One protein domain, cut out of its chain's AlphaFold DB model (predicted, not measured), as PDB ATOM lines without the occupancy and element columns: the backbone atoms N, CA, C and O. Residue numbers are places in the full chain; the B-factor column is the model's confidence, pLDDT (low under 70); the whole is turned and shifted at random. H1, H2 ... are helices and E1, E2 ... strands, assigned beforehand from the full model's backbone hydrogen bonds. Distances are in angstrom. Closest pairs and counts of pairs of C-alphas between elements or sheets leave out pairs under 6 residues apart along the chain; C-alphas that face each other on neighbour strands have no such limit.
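Overview. This is residues 9 to 142 of the 384 residues of the protein "APH domain-containing protein" of Claviceps purpurea (strain 20.1) (UniProt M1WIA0). A strongly twisted sheet of five antiparallel strands is the core, with one helix packed on each of its faces toward the E4 edge: the long helix H2 on one face and the shorter H1 on the other. A long stretch with no named element, residues 9 to 44, comes before H1, and residues 116 to 121, of which 116 and 117 belong to H2, stick out. The printed part has 134 residues with two named helices and five named strands, in the order H1, E1, E2, E3, H2, E4, E5 along the chain, and the sheet's order is E1, E2, E3, E5, E4. The class is mixed, helices and strands, with under half of the residues in named elements. The whole is compact and rounded, with a radius of gyration of the C-alphas of 15.9 A and spans of 43 by 39 by 26 A.

Arrangement. Start with E1, residues 63 to 65, E2, residues 73 to 77, and E3, residues 80 to 84: they form a meander, each strand the antiparallel neighbour of the one before. E1 and E2 are a hairpin, with N 64 and O 74 2.7 A apart, and E2 and E3 are another, with N 75 and O 82 at 2.9 A. Next comes E5, residues 135 to 141, antiparallel to E3 at 164 degrees, with N 81 and O 140 at 2.8 A. E4, residues 126 to 132, is an edge strand and makes a hairpin with E5, where N 139 and O 128 are 2.8 A apart. H2, residues 101 to 117, is on the sheet at a height of 11.1 A and runs along the strands, at 8 degrees to E4 on the local plane. It lies over E4 and only just over E5, on which 3 of its C-alphas fall; its closest C-alphas to E4 are those of Asp 104 and Ala 129, 6.6 A apart. E3, H2 and E4 form a split strand-helix-strand unit, two strands running the same way with E5 between them, and its crossover is right-handed. H1, residues 45 to 55, is on the opposite face, giving three layers, helices on both faces of a sheet; the C-alphas of Ala 52 and Ile 132 in E4 are its closest pair to that strand, 6.5 A. H1 and H2 are apart. Every O i to N i+4 pair is within hydrogen-bond range in H1, and 12 of 13 are in H2.

Along the chain. Find C-alpha 45 at (419.074, 367.617, 297.331); from there H1 runs 15.4 A to residue 55. H2 runs 25.0 A from C-alpha 101 at (427.768, 383.203, 288.366). E4 spans 15.7 A and E5 20.0 A, ending at C-alpha 141, (435.521, 367.114, 281.868).

Size, cuts and confidence. The C-alphas of Thr 14 and Ser 45 are the two farthest apart, 47.6 A. The printed part has no cut. The link from E3 to H2, 16 residues, is long, and there residues 90 to 96 of this model have pLDDT under 70; the mean of the printed part is 90.9.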
ATOM      1  N   ASP A   9     453.934 357.928 284.427       89.38
ATOM      2  CA  ASP A   9     454.931 356.864 284.619       89.38
ATOM      3  C   ASP A   9     455.969 356.797 283.474       89.38
ATOM      4  O   ASP A   9     457.020 356.177 283.626       89.38
ATOM      5  N   ASP A  10     455.686 357.459 282.343       91.38
ATOM      6  CA  ASP A  10     456.570 357.587 281.176       91.38
ATOM      7  C   ASP A  10     457.340 358.929 281.148       91.38
ATOM      8  O   ASP A  10     458.140 359.174 280.239       91.38
ATOM      9  N   ILE A  11     457.113 359.821 282.125       88.62
ATOM     10  CA  ILE A  11     457.817 361.108 282.232       88.62
ATOM     11  C   ILE A  11     459.217 360.868 282.828       88.62
ATOM     12  O   ILE A  11     459.337 360.311 283.921       88.62
ATOM     13  N   PRO A  12     460.310 361.289 282.163       88.38
ATOM     14  CA  PRO A  12     461.648 361.124 282.717       88.38
ATOM     15  C   PRO A  12     461.878 362.087 283.900       88.38
ATOM     16  O   PRO A  12     461.443 363.236 283.822       88.38
ATOM     17  N   PRO A  13     462.677 361.721 284.925       89.62
ATOM     18  CA  PRO A  13     463.047 362.608 286.045       89.62
ATOM     19  C   PRO A  13     463.860 363.870 285.679       89.62
ATOM     20  O   PRO A  13     464.404 364.531 286.557       89.62
ATOM     21  N   THR A  14     464.001 364.172 284.388       88.69
ATOM     22  CA  THR A  14     464.625 365.383 283.838       88.69
ATOM     23  C   THR A  14     463.632 366.220 283.015       88.69
ATOM     24  O   THR A  14     464.054 367.086 282.250       88.69
ATOM     25  N   ASP A  15     462.331 365.920 283.078       89.00
ATOM     26  CA  ASP A  15     461.276 366.849 282.659       89.00
ATOM     27  C   ASP A  15     461.224 368.021 283.656       89.00
ATOM     28  O   ASP A  15     461.411 367.829 284.854       89.00
ATOM     29  N   GLN A  16     460.964 369.230 283.159       86.44
ATOM     30  CA  GLN A  16     460.836 370.444 283.977       86.44
ATOM     31  C   GLN A  16     459.543 370.475 284.821       86.44
ATOM     32  O   GLN A  16     459.362 371.381 285.626       86.44
ATOM     33  N   TYR A  17     458.642 369.514 284.595       84.62
ATOM     34  CA  TYR A  17     457.380 369.322 285.307       84.62
ATOM     35  C   TYR A  17     457.243 367.888 285.869       84.62
ATOM     36  O   TYR A  17     456.124 367.434 286.114       84.62
ATOM     37  N   ALA A  18     458.344 367.141 286.041       85.56
ATOM     38  CA  ALA A  18     458.317 365.750 286.528       85.56
ATOM     39  C   ALA A  18     457.660 365.610 287.918       85.56
ATOM     40  O   ALA A  18     457.002 364.616 288.220       85.56
ATOM     41  N   ASP A  19     457.830 366.635 288.746       84.38
ATOM     42  CA  ASP A  19     457.298 366.828 290.092       84.38
ATOM     43  C   ASP A  19     455.899 367.483 290.121       84.38
ATOM     44  O   ASP A  19     455.284 367.580 291.182       84.38
ATOM     45  N   LEU A  20     455.336 367.835 288.955       82.50
ATOM     46  CA  LEU A  20     453.979 368.372 288.787       82.50
ATOM     47  C   LEU A  20     453.103 367.429 287.925       82.50
ATOM     48  O   LEU A  20     452.633 367.824 286.856       82.50
ATOM     49  N   PRO A  21     452.817 366.185 288.370       70.19
ATOM     50  CA  PRO A  21     452.268 365.104 287.532       70.19
ATOM     51  C   PRO A  21     450.864 365.347 286.950       70.19
ATOM     52  O   PRO A  21     450.414 364.590 286.089       70.19
ATOM     53  N   PHE A  22     450.153 366.383 287.405       78.12
ATOM     54  CA  PHE A  22     448.857 366.790 286.859       78.12
ATOM     55  C   PHE A  22     448.922 368.058 285.984       78.12
ATOM     56  O   PHE A  22     447.963 368.336 285.259       78.12
ATOM     57  N   TYR A  23     450.023 368.823 286.021       85.62
ATOM     58  CA  TYR A  23     450.161 370.090 285.296       85.62
ATOM     59  C   TYR A  23     450.253 369.849 283.788       85.62
ATOM     60  O   TYR A  23     451.208 369.258 283.287       85.62
ATOM     61  N   GLY A  24     449.229 370.290 283.052       87.19
ATOM     62  CA  GLY A  24     449.190 370.217 281.589       87.19
ATOM     63  C   GLY A  24     449.352 368.811 280.994       87.19
ATOM     64  O   GLY A  24     449.678 368.699 279.817       87.19
ATOM     65  N   ARG A  25     449.130 367.735 281.759       92.06
ATOM     66  CA  ARG A  25     449.153 366.346 281.271       92.06
ATOM     67  C   ARG A  25     447.959 365.574 281.841       92.06
ATOM     68  O   ARG A  25     447.604 365.735 283.012       92.06
ATOM     69  N   TYR A  26     447.314 364.747 281.018       95.31
ATOM     70  CA  TYR A  26     446.300 363.794 281.475       95.31
ATOM     71  C   TYR A  26     446.204 362.567 280.564       95.31
ATOM     72  O   TYR A  26     445.798 362.664 279.404       95.31
ATOM     73  N   PHE A  27     446.517 361.405 281.133       95.12
ATOM     74  CA  PHE A  27     446.265 360.089 280.557       95.12
ATOM     75  C   PHE A  27     445.138 359.395 281.342       95.12
ATOM     76  O   PHE A  27     445.316 359.171 282.542       95.12
ATOM     77  N   PRO A  28     443.996 359.053 280.713       95.50
ATOM     78  CA  PRO A  28     442.892 358.382 281.394       95.50
ATOM     79  C   PRO A  28     443.262 356.985 281.893       95.50
ATOM     80  O   PRO A  28     443.748 356.145 281.133       95.50
ATOM     81  N   ARG A  29     442.952 356.709 283.155       94.19
ATOM     82  CA  ARG A  29     443.152 355.422 283.826       94.19
ATOM     83  C   ARG A  29     441.810 354.706 284.057       94.19
ATOM     84  O   ARG A  29     440.716 355.260 283.895       94.19
ATOM     85  N   GLN A  30     441.868 353.410 284.367       94.00
ATOM     86  CA  GLN A  30     440.655 352.601 284.569       94.00
ATOM     87  C   GLN A  30     440.000 352.886 285.930       94.00
ATOM     88  O   GLN A  30     438.776 352.854 286.042       94.00
ATOM     89  N   ASP A  31     440.828 353.195 286.922       94.56
ATOM     90  CA  ASP A  31     440.527 353.546 288.308       94.56
ATOM     91  C   ASP A  31     440.308 355.055 288.540       94.56
ATOM     92  O   ASP A  31     439.999 355.459 289.661       94.56
ATOM     93  N   ASP A  32     440.400 355.883 287.490       95.75
ATOM     94  CA  ASP A  32     440.028 357.299 287.559       95.75
ATOM     95  C   ASP A  32     438.613 357.478 288.121       95.75
ATOM     96  O   ASP A  32     437.663 356.802 287.708       95.75
ATOM     97  N   PHE A  33     438.454 358.474 288.997       96.88
ATOM     98  CA  PHE A  33     437.131 358.940 289.392       96.88
ATOM     99  C   PHE A  33     436.336 359.390 288.164       96.88
ATOM    100  O   PHE A  33     436.825 360.184 287.362       96.88
ATOM    101  N   ARG A  34     435.095 358.910 288.070       97.12
ATOM    102  CA  ARG A  34     434.132 359.225 287.013       97.12
ATOM    103  C   ARG A  34     432.876 359.806 287.645       97.12
ATOM    104  O   ARG A  34     432.436 359.336 288.694       97.12
ATOM    105  N   VAL A  35     432.291 360.801 286.985       97.06
ATOM    106  CA  VAL A  35     431.011 361.380 287.403       97.06
ATOM    107  C   VAL A  35     429.896 360.353 287.245       97.06
ATOM    108  O   VAL A  35     429.759 359.734 286.189       97.06
ATOM    109  N   ASP A  36     429.066 360.219 288.276       97.19
ATOM    110  CA  ASP A  36     427.782 359.543 288.158       97.19
ATOM    111  C   ASP A  36     426.807 360.483 287.440       97.19
ATOM    112  O   ASP A  36     426.350 361.500 287.975       97.19
ATOM    113  N   LEU A  37     426.532 360.154 286.179       96.44
ATOM    114  CA  LEU A  37     425.782 361.005 285.264       96.44
ATOM    115  C   LEU A  37     424.318 361.213 285.686       96.44
ATOM    116  O   LEU A  37     423.691 362.133 285.165       96.44
ATOM    117  N   GLN A  38     423.775 360.446 286.643       97.00
ATOM    118  CA  GLN A  38     422.422 360.702 287.162       97.00
ATOM    119  C   GLN A  38     422.314 362.022 287.951       97.00
ATOM    120  O   GLN A  38     421.222 362.574 288.080       97.00
ATOM    121  N   TYR A  39     423.440 362.551 288.446       96.88
ATOM    122  CA  TYR A  39     423.512 363.830 289.164       96.88
ATOM    123  C   TYR A  39     424.052 364.984 288.299       96.88
ATOM    124  O   TYR A  39     424.110 366.129 288.763       96.88
ATOM    125  N   ALA A  40     424.429 364.712 287.044       95.88
ATOM    126  CA  ALA A  40     424.949 365.721 286.127       95.88
ATOM    127  C   ALA A  40     423.880 366.770 285.781       95.88
ATOM    128  O   ALA A  40     422.755 366.444 285.408       95.88
ATOM    129  N   ASN A  41     424.247 368.045 285.915       91.62
ATOM    130  CA  ASN A  41     423.397 369.223 285.722       91.62
ATOM    131  C   ASN A  41     422.105 369.236 286.572       91.62
ATOM    132  O   ASN A  41     421.173 369.986 286.286       91.62
ATOM    133  N   SER A  42     422.066 368.449 287.656       93.19
ATOM    134  CA  SER A  42     420.980 368.446 288.639       93.19
ATOM    135  C   SER A  42     421.283 369.362 289.829       93.19
ATOM    136  O   SER A  42     422.420 369.469 290.284       93.19
ATOM    137  N   GLN A  43     420.230 369.987 290.359       92.75
ATOM    138  CA  GLN A  43     420.237 370.799 291.586       92.75
ATOM    139  C   GLN A  43     419.310 370.193 292.664       92.75
ATOM    140  O   GLN A  43     418.838 370.897 293.556       92.75
ATOM    141  N   SER A  44     418.984 368.895 292.569       96.31
ATOM    142  CA  SER A  44     418.227 368.188 293.614       96.31
ATOM    143  C   SER A  44     419.056 368.024 294.894       96.31
ATOM    144  O   SER A  44     420.284 368.017 294.846       96.31
ATOM    145  N   SER A  45     418.396 367.842 296.043       95.88
ATOM    146  CA  SER A  45     419.074 367.617 297.331       95.88
ATOM    147  C   SER A  45     420.092 366.474 297.270       95.88
ATOM    148  O   SER A  45     421.202 366.613 297.779       95.88
ATOM    149  N   ASP A  46     419.737 365.378 296.598       97.19
ATOM    150  CA  ASP A  46     420.585 364.191 296.459       97.19
ATOM    151  C   ASP A  46     421.788 364.470 295.542       97.19
ATOM    152  O   ASP A  46     422.906 364.057 295.842       97.19
ATOM    153  N   ALA A  47     421.591 365.247 294.467       97.00
ATOM    154  CA  ALA A  47     422.682 365.698 293.607       97.00
ATOM    155  C   ALA A  47     423.634 366.646 294.349       97.00
ATOM    156  O   ALA A  47     424.846 366.520 294.216       97.00
ATOM    157  N   LEU A  48     423.117 367.561 295.173       97.44
ATOM    158  CA  LEU A  48     423.938 368.465 295.983       97.44
ATOM    159  C   LEU A  48     424.731 367.716 297.068       97.44
ATOM    160  O   LEU A  48     425.876 368.080 297.332       97.44
ATOM    161  N   GLN A  49     424.175 366.646 297.652       97.75
ATOM    162  CA  GLN A  49     424.911 365.741 298.548       97.75
ATOM    163  C   GLN A  49     426.008 364.972 297.799       97.75
ATOM    164  O   GLN A  49     427.149 364.932 298.260       97.75
ATOM    165  N   TYR A  50     425.696 364.423 296.620       98.31
ATOM    166  CA  TYR A  50     426.686 363.790 295.751       98.31
ATOM    167  C   TYR A  50     427.830 364.761 295.419       98.31
ATOM    168  O   TYR A  50     428.991 364.455 295.685       98.31
ATOM    169  N   TRP A  51     427.524 365.965 294.932       98.12
ATOM    170  CA  TRP A  51     428.535 366.959 294.573       98.12
ATOM    171  C   TRP A  51     429.337 367.476 295.777       98.12
ATOM    172  O   TRP A  51     430.527 367.754 295.627       98.12
ATOM    173  N   ALA A  52     428.760 367.518 296.983       97.62
ATOM    174  CA  ALA A  52     429.522 367.748 298.212       97.62
ATOM    175  C   ALA A  52     430.544 366.624 298.470       97.62
ATOM    176  O   ALA A  52     431.711 366.924 298.708       97.62
ATOM    177  N   SER A  53     430.165 365.350 298.310       97.81
ATOM    178  CA  SER A  53     431.110 364.222 298.437       97.81
ATOM    179  C   SER A  53     432.191 364.182 297.339       97.81
ATOM    180  O   SER A  53     433.250 363.580 297.522       97.81
ATOM    181  N   VAL A  54     431.966 364.852 296.200       97.94
ATOM    182  CA  VAL A  54     433.007 365.085 295.184       97.94
ATOM    183  C   VAL A  54     433.998 366.157 295.653       97.94
ATOM    184  O   VAL A  54     435.200 365.948 295.510       97.94
ATOM    185  N   LEU A  55     433.530 367.254 296.269       96.88
ATOM    186  CA  LEU A  55     434.410 368.272 296.872       96.88
ATOM    187  C   LEU A  55     435.228 367.735 298.051       96.88
ATOM    188  O   LEU A  55     436.389 368.095 298.184       96.88
ATOM    189  N   GLU A  56     434.672 366.843 298.874       96.69
ATOM    190  CA  GLU A  56     435.404 366.183 299.973       96.69
ATOM    191  C   GLU A  56     436.623 365.370 299.494       96.69
ATOM    192  O   GLU A  56     437.462 364.973 300.301       96.69
ATOM    193  N   ARG A  57     436.742 365.142 298.179       97.38
ATOM    194  CA  ARG A  57     437.863 364.467 297.514       97.38
ATOM    195  C   ARG A  57     438.762 365.425 296.716       97.38
ATOM    196  O   ARG A  57     439.672 364.963 296.033       97.38
ATOM    197  N   CYS A  58     438.519 366.735 296.783       96.62
ATOM    198  CA  CYS A  58     439.322 367.792 296.162       96.62
ATOM    199  C   CYS A  58     440.293 368.421 297.176       96.62
ATOM    200  O   CYS A  58     440.234 369.618 297.443       96.62
ATOM    201  N   ASP A  59     441.180 367.614 297.759       94.56
ATOM    202  CA  ASP A  59     442.193 368.107 298.695       94.56
ATOM    203  C   ASP A  59     443.472 368.624 297.997       94.56
ATOM    204  O   ASP A  59     443.590 368.663 296.769       94.56
ATOM    205  N   GLU A  60     444.441 369.042 298.814       91.69
ATOM    206  CA  GLU A  60     445.766 369.521 298.398       91.69
ATOM    207  C   GLU A  60     446.516 368.557 297.459       91.69
ATOM    208  O   GLU A  60     447.252 369.011 296.587       91.69
ATOM    209  N   SER A  61     446.315 367.238 297.580       91.75
ATOM    210  CA  SER A  61     447.014 366.235 296.762       91.75
ATOM    211  C   SER A  61     446.533 366.174 295.310       91.75
ATOM    212  O   SER A  61     447.256 365.667 294.456       91.75
ATOM    213  N   VAL A  62     445.342 366.711 295.016       92.44
ATOM    214  CA  VAL A  62     444.761 366.778 293.662       92.44
ATOM    215  C   VAL A  62     444.591 368.216 293.158       92.44
ATOM    216  O   VAL A  62     443.955 368.436 292.122       92.44
ATOM    217  N   ARG A  63     445.143 369.215 293.858       91.38
ATOM    218  CA  ARG A  63     445.083 370.619 293.432       91.38
ATOM    219  C   ARG A  63     446.088 370.893 292.307       91.38
ATOM    220  O   ARG A  63     447.286 370.701 292.471       91.38
ATOM    221  N   LEU A  64     445.590 371.383 291.171       87.75
ATOM    222  CA  LEU A  64     446.394 371.915 290.066       87.75
ATOM    223  C   LEU A  64     446.948 373.299 290.407       87.75
ATOM    224  O   LEU A  64     448.138 373.549 290.242       87.75
ATOM    225  N   TYR A  65     446.068 374.197 290.857       82.75
ATOM    226  CA  TYR A  65     446.395 375.600 291.100       82.75
ATOM    227  C   TYR A  65     445.698 376.100 292.372       82.75
ATOM    228  O   TYR A  65     444.470 375.986 292.458       82.75
ATOM    229  N   PRO A  66     446.427 376.684 293.341       85.31
ATOM    230  CA  PRO A  66     445.817 377.526 294.359       85.31
ATOM    231  C   PRO A  66     445.333 378.837 293.728       85.31
ATOM    232  O   PRO A  66     445.975 379.390 292.833       85.31
ATOM    233  N   ALA A  67     444.219 379.364 294.219       81.12
ATOM    234  CA  ALA A  67     443.805 380.727 293.938       81.12
ATOM    235  C   ALA A  67     444.351 381.722 294.961       81.12
ATOM    236  O   ALA A  67     444.502 381.438 296.148       81.12
ATOM    237  N   PHE A  68     444.550 382.940 294.472       70.50
ATOM    238  CA  PHE A  68     444.722 384.124 295.297       70.50
ATOM    239  C   PHE A  68     443.362 384.633 295.798       70.50
ATOM    240  O   PHE A  68     442.300 384.131 295.420       70.50
ATOM    241  N   GLU A  69     443.426 385.647 296.651       70.19
ATOM    242  CA  GLU A  69     442.316 386.301 297.341       70.19
ATOM    243  C   GLU A  69     441.018 386.436 296.505       70.19
ATOM    244  O   GLU A  69     440.973 387.074 295.450       70.19
ATOM    245  N   GLY A  70     439.945 385.793 296.986       74.00
ATOM    246  CA  GLY A  70     438.613 385.789 296.366       74.00
ATOM    247  C   GLY A  70     438.431 384.883 295.135       74.00
ATOM    248  O   GLY A  70     437.322 384.830 294.603       74.00
ATOM    249  N   GLY A  71     439.472 384.191 294.658       83.25
ATOM    250  CA  GLY A  71     439.403 383.293 293.498       83.25
ATOM    251  C   GLY A  71     438.912 381.868 293.806       83.25
ATOM    252  O   GLY A  71     438.409 381.576 294.888       83.25
ATOM    253  N   ARG A  72     439.082 380.956 292.838       90.19
ATOM    254  CA  ARG A  72     438.798 379.514 292.977       90.19
ATOM    255  C   ARG A  72     440.047 378.671 292.738       90.19
ATOM    256  O   ARG A  72     440.699 378.837 291.703       90.19
ATOM    257  N   ASP A  73     440.334 377.761 293.664       91.94
ATOM    258  CA  ASP A  73     441.311 376.693 293.456       91.94
ATOM    259  C   ASP A  73     440.828 375.784 292.317       91.94
ATOM    260  O   ASP A  73     439.621 375.625 292.089       91.94
ATOM    261  N   VAL A  74     441.774 375.185 291.599       94.06
ATOM    262  CA  VAL A  74     441.499 374.264 290.492       94.06
ATOM    263  C   VAL A  74     442.056 372.889 290.842       94.06
ATOM    264  O   VAL A  74     443.224 372.784 291.205       94.06
ATOM    265  N   PHE A  75     441.250 371.838 290.706       95.62
ATOM    266  CA  PHE A  75     441.597 370.459 291.077       95.62
ATOM    267  C   PHE A  75     441.445 369.501 289.891       95.62
ATOM    268  O   PHE A  75     440.565 369.698 289.054       95.62
ATOM    269  N   ALA A  76     442.266 368.451 289.845       95.44
ATOM    270  CA  ALA A  76     442.252 367.391 288.837       95.44
ATOM    271  C   ALA A  76     441.858 366.046 289.467       95.44
ATOM    272  O   ALA A  76     442.704 365.267 289.902       95.44
ATOM    273  N   LEU A  77     440.557 365.761 289.509       96.12
ATOM    274  CA  LEU A  77     439.999 364.601 290.199       96.12
ATOM    275  C   LEU A  77     439.578 363.532 289.181       96.12
ATOM    276  O   LEU A  77     438.430 363.484 288.745       96.12
ATOM    277  N   GLY A  78     440.522 362.679 288.775       95.69
ATOM    278  CA  GLY A  78     440.297 361.667 287.735       95.69
ATOM    279  C   GLY A  78     439.869 362.294 286.404       95.69
ATOM    280  O   GLY A  78     440.592 363.134 285.858       95.69
ATOM    281  N   THR A  79     438.673 361.940 285.916       97.06
ATOM    282  CA  THR A  79     438.124 362.446 284.646       97.06
ATOM    283  C   THR A  79     437.579 363.878 284.699       97.06
ATOM    284  O   THR A  79     437.044 364.337 283.688       97.06
ATOM    285  N   VAL A  80     437.658 364.594 285.830       98.00
ATOM    286  CA  VAL A  80     437.132 365.969 285.945       98.00
ATOM    287  C   VAL A  80     438.140 367.004 286.430       98.00
ATOM    288  O   VAL A  80     439.030 366.726 287.233       98.00
ATOM    289  N   VAL A  81     437.938 368.231 285.951       97.75
ATOM    290  CA  VAL A  81     438.467 369.461 286.537       97.75
ATOM    291  C   VAL A  81     437.375 370.095 287.395       97.75
ATOM    292  O   VAL A  81     436.234 370.236 286.950       97.75
ATOM    293  N   VAL A  82     437.727 370.508 288.611       97.94
ATOM    294  CA  VAL A  82     436.833 371.223 289.535       97.94
ATOM    295  C   VAL A  82     437.404 372.615 289.801       97.94
ATOM    296  O   VAL A  82     438.548 372.714 290.231       97.94
ATOM    297  N   LYS A  83     436.622 373.681 289.578       96.69
ATOM    298  CA  LYS A  83     436.944 375.058 290.004       96.69
ATOM    299  C   LYS A  83     436.123 375.367 291.268       96.69
ATOM    300  O   LYS A  83     434.895 375.390 291.189       96.69
ATOM    301  N   SER A  84     436.750 375.572 292.433       94.62
ATOM    302  CA  SER A  84     436.056 375.773 293.725       94.62
ATOM    303  C   SER A  84     436.897 376.534 294.764       94.62
ATOM    304  O   SER A  84     438.100 376.332 294.843       94.62
ATOM    305  N   SER A  85     436.279 377.354 295.622       92.19
ATOM    306  CA  SER A  85     436.959 378.020 296.756       92.19
ATOM    307  C   SER A  85     436.938 377.221 298.076       92.19
ATOM    308  O   SER A  85     437.285 377.757 299.125       92.19
ATOM    309  N   HIS A  86     436.469 375.968 298.086       92.38
ATOM    310  CA  HIS A  86     436.055 375.286 299.327       92.38
ATOM    311  C   HIS A  86     437.142 375.093 300.407       92.38
ATOM    312  O   HIS A  86     436.786 375.049 301.584       92.38
ATOM    313  N   LEU A  87     438.430 375.056 300.042       90.88
ATOM    314  CA  LEU A  87     439.552 375.006 300.995       90.88
ATOM    315  C   LEU A  87     439.883 376.370 301.644       90.88
ATOM    316  O   LEU A  87     440.602 376.424 302.641       90.88
ATOM    317  N   HIS A  88     439.376 377.487 301.107       87.31
ATOM    318  CA  HIS A  88     439.679 378.836 301.605       87.31
ATOM    319  C   HIS A  88     438.977 379.103 302.939       87.31
ATOM    320  O   HIS A  88     437.793 378.799 303.098       87.31
ATOM    321  N   LYS A  89     439.660 379.717 303.907       74.94
ATOM    322  CA  LYS A  89     439.098 379.904 305.254       74.94
ATOM    323  C   LYS A  89     437.957 380.941 305.281       74.94
ATOM    324  O   LYS A  89     438.106 381.993 304.667       74.94
ATOM    325  N   PRO A  90     436.847 380.707 306.013       58.78
ATOM    326  CA  PRO A  90     435.745 381.675 306.111       58.78
ATOM    327  C   PRO A  90     436.003 382.896 307.013       58.78
ATOM    328  O   PRO A  90     435.128 383.749 307.116       58.78
ATOM    329  N   ASP A  91     437.126 382.950 307.736       53.84
ATOM    330  CA  ASP A  91     437.389 383.942 308.793       53.84
ATOM    331  C   ASP A  91     438.137 385.200 308.311       53.84
ATOM    332  O   ASP A  91     438.125 386.230 308.993       53.84
ATOM    333  N   GLN A  92     438.739 385.161 307.122       50.69
ATOM    334  CA  GLN A  92     439.454 386.295 306.536       50.69
ATOM    335  C   GLN A  92     438.456 387.312 305.964       50.69
ATOM    336  O   GLN A  92     437.693 387.021 305.048       50.69
ATOM    337  N   SER A  93     438.421 388.503 306.568       41.28
ATOM    338  CA  SER A  93     437.356 389.490 306.365       41.28
ATOM    339  C   SER A  93     437.873 390.805 305.769       41.28
ATOM    340  O   SER A  93     438.451 391.600 306.515       41.28
ATOM    341  N   PRO A  94     437.553 391.130 304.501       54.06
ATOM    342  CA  PRO A  94     437.113 390.274 303.387       54.06
ATOM    343  C   PRO A  94     438.296 390.164 302.369       54.06
ATOM    344  O   PRO A  94     439.420 390.378 302.823       54.06
ATOM    345  N   PRO A  95     438.149 389.880 301.049       54.94
ATOM    346  CA  PRO A  95     436.953 389.695 300.217       54.94
ATOM    347  C   PRO A  95     436.167 388.410 300.498       54.94
ATOM    348  O   PRO A  95     436.728 387.377 300.847       54.94
ATOM    349  N   ALA A  96     434.858 388.452 300.245       67.31
ATOM    350  CA  ALA A  96     434.099 387.231 299.987       67.31
ATOM    351  C   ALA A  96     434.541 386.596 298.651       67.31
ATOM    352  O   ALA A  96     435.163 387.261 297.820       67.31
ATOM    353  N   GLU A  97     434.182 385.327 298.425       76.81
ATOM    354  CA  GLU A  97     434.329 384.664 297.118       76.81
ATOM    355  C   GLU A  97     433.795 385.574 295.996       76.81
ATOM    356  O   GLU A  97     432.657 386.049 296.072       76.81
ATOM    357  N   ARG A  98     434.616 385.830 294.969       82.94
ATOM    358  CA  ARG A  98     434.242 386.667 293.819       82.94
ATOM    359  C   ARG A  98     432.998 386.084 293.150       82.94
ATOM    360  O   ARG A  98     432.832 384.867 293.094       82.94
ATOM    361  N   ASP A  99     432.120 386.927 292.615       88.56
ATOM    362  CA  ASP A  99     430.992 386.411 291.843       88.56
ATOM    363  C   ASP A  99     431.507 385.774 290.536       88.56
ATOM    364  O   ASP A  99     432.188 386.408 289.721       88.56
ATOM    365  N   TYR A 100     431.229 384.482 290.381       90.81
ATOM    366  CA  TYR A 100     431.526 383.670 289.206       90.81
ATOM    367  C   TYR A 100     430.242 383.301 288.451       90.81
ATOM    368  O   TYR A 100     430.344 382.718 287.379       90.81
ATOM    369  N   SER A 101     429.046 383.659 288.935       92.50
ATOM    370  CA  SER A 101     427.768 383.203 288.366       92.50
ATOM    371  C   SER A 101     427.607 383.537 286.879       92.50
ATOM    372  O   SER A 101     427.249 382.662 286.092       92.50
ATOM    373  N   TYR A 102     427.948 384.762 286.471       95.81
ATOM    374  CA  TYR A 102     427.954 385.161 285.061       95.81
ATOM    375  C   TYR A 102     429.064 384.485 284.248       95.81
ATOM    376  O   TYR A 102     428.859 384.201 283.073       95.81
ATOM    377  N   ALA A 103     430.219 384.201 284.853       94.31
ATOM    378  CA  ALA A 103     431.370 383.604 284.176       94.31
ATOM    379  C   ALA A 103     431.206 382.094 283.953       94.31
ATOM    380  O   ALA A 103     431.452 381.618 282.850       94.31
ATOM    381  N   ASP A 104     430.701 381.368 284.951       96.19
ATOM    382  CA  ASP A 104     430.326 379.957 284.831       96.19
ATOM    383  C   ASP A 104     429.176 379.799 283.825       96.19
ATOM    384  O   ASP A 104     429.212 378.916 282.970       96.19
ATOM    385  N   ALA A 105     428.182 380.697 283.855       97.38
ATOM    386  CA  ALA A 105     427.130 380.732 282.839       97.38
ATOM    387  C   ALA A 105     427.680 381.056 281.435       97.38
ATOM    388  O   ALA A 105     427.195 380.496 280.449       97.38
ATOM    389  N   ASN A 106     428.695 381.923 281.335       98.12
ATOM    390  CA  ASN A 106     429.365 382.230 280.075       98.12
ATOM    391  C   ASN A 106     430.151 381.026 279.541       98.12
ATOM    392  O   ASN A 106     429.963 380.667 278.384       98.12
ATOM    393  N   GLU A 107     430.949 380.356 280.378       97.88
ATOM    394  CA  GLU A 107     431.699 379.144 280.024       97.88
ATOM    395  C   GLU A 107     430.749 378.028 279.554       97.88
ATOM    396  O   GLU A 107     430.954 377.462 278.480       97.88
ATOM    397  N   VAL A 108     429.638 377.798 280.270       97.75
ATOM    398  CA  VAL A 108     428.575 376.849 279.880       97.75
ATOM    399  C   VAL A 108     427.999 377.159 278.492       97.75
ATOM    400  O   VAL A 108     427.913 376.262 277.647       97.75
ATOM    401  N   GLN A 109     427.593 378.406 278.222       98.06
ATOM    402  CA  GLN A 109     426.971 378.751 276.937       98.06
ATOM    403  C   GLN A 109     427.988 378.834 275.789       98.06
ATOM    404  O   GLN A 109     427.688 378.400 274.677       98.06
ATOM    405  N   ALA A 110     429.204 379.315 276.048       98.50
ATOM    406  CA  ALA A 110     430.292 379.333 275.077       98.50
ATOM    407  C   ALA A 110     430.696 377.916 274.642       98.50
ATOM    408  O   ALA A 110     430.831 377.662 273.445       98.50
ATOM    409  N   ILE A 111     430.793 376.971 275.583       98.38
ATOM    410  CA  ILE A 111     431.025 375.548 275.299       98.38
ATOM    411  C   ILE A 111     429.888 374.957 274.452       98.38
ATOM    412  O   ILE A 111     430.155 374.203 273.513       98.38
ATOM    413  N   ALA A 112     428.627 375.310 274.727       97.50
ATOM    414  CA  ALA A 112     427.492 374.850 273.923       97.50
ATOM    415  C   ALA A 112     427.560 375.360 272.468       97.50
ATOM    416  O   ALA A 112     427.336 374.583 271.534       97.50
ATOM    417  N   ILE A 113     427.944 376.627 272.259       97.94
ATOM    418  CA  ILE A 113     428.209 377.177 270.919       97.94
ATOM    419  C   ILE A 113     429.386 376.437 270.268       97.94
ATOM    420  O   ILE A 113     429.256 375.963 269.137       97.94
ATOM    421  N   ALA A 114     430.503 376.267 270.977       98.06
ATOM    422  CA  ALA A 114     431.704 375.620 270.455       98.06
ATOM    423  C   ALA A 114     431.439 374.178 269.980       98.06
ATOM    424  O   ALA A 114     431.796 373.845 268.851       98.06
ATOM    425  N   LYS A 115     430.719 373.355 270.759       97.06
ATOM    426  CA  LYS A 115     430.300 371.988 270.362       97.06
ATOM    427  C   LYS A 115     429.447 371.961 269.096       97.06
ATOM    428  O   LYS A 115     429.516 371.011 268.311       97.06
ATOM    429  N   SER A 116     428.635 372.996 268.867       96.19
ATOM    430  CA  SER A 116     427.811 373.072 267.658       96.19
ATOM    431  C   SER A 116     428.657 373.213 266.383       96.19
ATOM    432  O   SER A 116     428.247 372.699 265.341       96.19
ATOM    433  N   ILE A 117     429.877 373.758 266.482       96.62
ATOM    434  CA  ILE A 117     430.772 374.039 265.348       96.62
ATOM    435  C   ILE A 117     431.969 373.090 265.280       96.62
ATOM    436  O   ILE A 117     432.137 372.410 264.270       96.62
ATOM    437  N   LEU A 118     432.778 373.013 266.337       97.31
ATOM    438  CA  LEU A 118     433.998 372.208 266.370       97.31
ATOM    439  C   LEU A 118     433.631 370.715 266.319       97.31
ATOM    440  O   LEU A 118     432.745 370.264 267.050       97.31
ATOM    441  N   LYS A 119     434.272 369.958 265.417       92.94
ATOM    442  CA  LYS A 119     434.037 368.509 265.232       92.94
ATOM    443  C   LYS A 119     435.262 367.670 265.561       92.94
ATOM    444  O   LYS A 119     435.142 366.693 266.290       92.94
ATOM    445  N   ASP A 120     436.427 368.094 265.083       94.50
ATOM    446  CA  ASP A 120     437.697 367.394 265.298       94.50
ATOM    447  C   ASP A 120     438.445 367.859 266.564       94.50
ATOM    448  O   ASP A 120     439.421 367.234 266.970       94.50
ATOM    449  N   VAL A 121     437.974 368.936 267.206       98.12
ATOM    450  CA  VAL A 121     438.543 369.512 268.435       98.12
ATOM    451  C   VAL A 121     437.517 369.417 269.557       98.12
ATOM    452  O   VAL A 121     436.393 369.907 269.426       98.12
ATOM    453  N   ARG A 122     437.900 368.788 270.671       98.31
ATOM    454  CA  ARG A 122     437.044 368.624 271.848       98.31
ATOM    455  C   ARG A 122     436.966 369.906 272.678       98.31
ATOM    456  O   ARG A 122     437.926 370.662 272.776       98.31
ATOM    457  N   VAL A 123     435.845 370.088 273.362       98.44
ATOM    458  CA  VAL A 123     435.672 371.076 274.437       98.44
ATOM    459  C   VAL A 123     434.964 370.382 275.613       98.44
ATOM    460  O   VAL A 123     434.266 369.394 275.360       98.44
ATOM    461  N   PRO A 124     435.131 370.823 276.874       98.12
ATOM    462  CA  PRO A 124     434.674 370.057 278.037       98.12
ATOM    463  C   PRO A 124     433.164 369.775 278.067       98.12
ATOM    464  O   PRO A 124     432.343 370.612 277.684       98.12
ATOM    465  N   GLU A 125     432.761 368.622 278.600       97.50
ATOM    466  CA  GLU A 125     431.414 368.467 279.161       97.50
ATOM    467  C   GLU A 125     431.307 369.182 280.510       97.50
ATOM    468  O   GLU A 125     432.193 369.041 281.347       97.50
ATOM    469  N   ILE A 126     430.228 369.941 280.732       97.75
ATOM    470  CA  ILE A 126     429.922 370.508 282.052       97.75
ATOM    471  C   ILE A 126     429.008 369.530 282.785       97.75
ATOM    472  O   ILE A 126     427.923 369.196 282.303       97.75
ATOM    473  N   TYR A 127     429.451 369.081 283.956       98.25
ATOM    474  CA  TYR A 127     428.702 368.166 284.814       98.25
ATOM    475  C   TYR A 127     427.991 368.887 285.960       98.25
ATOM    476  O   TYR A 127     426.958 368.408 286.421       98.25
ATOM    477  N   PHE A 128     428.510 370.028 286.416       97.75
ATOM    478  CA  PHE A 128     427.847 370.877 287.404       97.75
ATOM    479  C   PHE A 128     428.304 372.330 287.264       97.75
ATOM    480  O   PHE A 128     429.497 372.592 287.129       97.75
ATOM    481  N   ALA A 129     427.362 373.262 287.367       96.62
ATOM    482  CA  ALA A 129     427.609 374.679 287.604       96.62
ATOM    483  C   ALA A 129     426.569 375.150 288.630       96.62
ATOM    484  O   ALA A 129     425.367 374.980 288.410       96.62
ATOM    485  N   GLY A 130     426.999 375.680 289.775       94.56
ATOM    486  CA  GLY A 130     426.071 376.051 290.846       94.56
ATOM    487  C   GLY A 130     426.756 376.356 292.172       94.56
ATOM    488  O   GLY A 130     427.943 376.679 292.210       94.56
ATOM    489  N   LYS A 131     425.999 376.256 293.274       94.44
ATOM    490  CA  LYS A 131     426.522 376.483 294.629       94.44
ATOM    491  C   LYS A 131     426.412 375.244 295.510       94.44
ATOM    492  O   LYS A 131     425.351 374.637 295.599       94.44
ATOM    493  N   ILE A 132     427.496 374.927 296.213       94.06
ATOM    494  CA  ILE A 132     427.590 373.833 297.189       94.06
ATOM    495  C   ILE A 132     428.087 374.444 298.497       94.06
ATOM    496  O   ILE A 132     429.078 375.175 298.507       94.06
ATOM    497  N   ASN A 133     427.367 374.215 299.599       90.19
ATOM    498  CA  ASN A 133     427.653 374.819 300.911       90.19
ATOM    499  C   ASN A 133     427.868 376.354 300.855       90.19
ATOM    500  O   ASN A 133     428.685 376.915 301.579       90.19
ATOM    501  N   GLY A 134     427.133 377.033 299.961       89.19
ATOM    502  CA  GLY A 134     427.179 378.486 299.739       89.19
ATOM    503  C   GLY A 134     428.236 378.987 298.740       89.19
ATOM    504  O   GLY A 134     428.098 380.109 298.251       89.19
ATOM    505  N   ARG A 135     429.235 378.166 298.392       90.56
ATOM    506  CA  ARG A 135     430.353 378.505 297.490       90.56
ATOM    507  C   ARG A 135     430.086 378.089 296.053       90.56
ATOM    508  O   ARG A 135     429.391 377.103 295.823       90.56
ATOM    509  N   GLN A 136     430.653 378.815 295.099       92.94
ATOM    510  CA  GLN A 136     430.485 378.576 293.666       92.94
ATOM    511  C   GLN A 136     431.421 377.476 293.171       92.94
ATOM    512  O   GLN A 136     432.629 377.497 293.422       92.94
ATOM    513  N   VAL A 137     430.851 376.517 292.445       95.88
ATOM    514  CA  VAL A 137     431.567 375.345 291.945       95.88
ATOM    515  C   VAL A 137     431.192 375.071 290.499       95.88
ATOM    516  O   VAL A 137     430.011 374.930 290.171       95.88
ATOM    517  N   LEU A 138     432.225 374.928 289.672       97.44
ATOM    518  CA  LEU A 138     432.141 374.383 288.324       97.44
ATOM    519  C   LEU A 138     432.844 373.020 288.303       97.44
ATOM    520  O   LEU A 138     433.987 372.910 288.751       97.44
ATOM    521  N   VAL A 139     432.180 371.994 287.771       98.38
ATOM    522  CA  VAL A 139     432.758 370.671 287.503       98.38
ATOM    523  C   VAL A 139     432.628 370.373 286.018       98.38
ATOM    524  O   VAL A 139     431.517 370.344 285.482       98.38
ATOM    525  N   GLN A 140     433.758 370.115 285.365       98.12
ATOM    526  CA  GLN A 140     433.828 369.863 283.928       98.12
ATOM    527  C   GLN A 140     434.767 368.711 283.575       98.12
ATOM    528  O   GLN A 140     435.605 368.311 284.378       98.12
ATOM    529  N   GLU A 141     434.643 368.167 282.370       98.25
ATOM    530  CA  GLU A 141     435.521 367.114 281.868       98.25
ATOM    531  C   GLU A 141     436.983 367.577 281.782       98.25
ATOM    532  O   GLU A 141     437.302 368.631 281.226       98.25
ATOM    533  N   ARG A 142     437.890 366.736 282.284       97.44
ATOM    534  CA  ARG A 142     439.327 366.852 282.048       97.44
ATOM    535  C   ARG A 142     439.640 366.236 280.683       97.44
ATOM    536  O   ARG A 142     439.562 365.021 280.521       97.44
TER     537      ARG A 142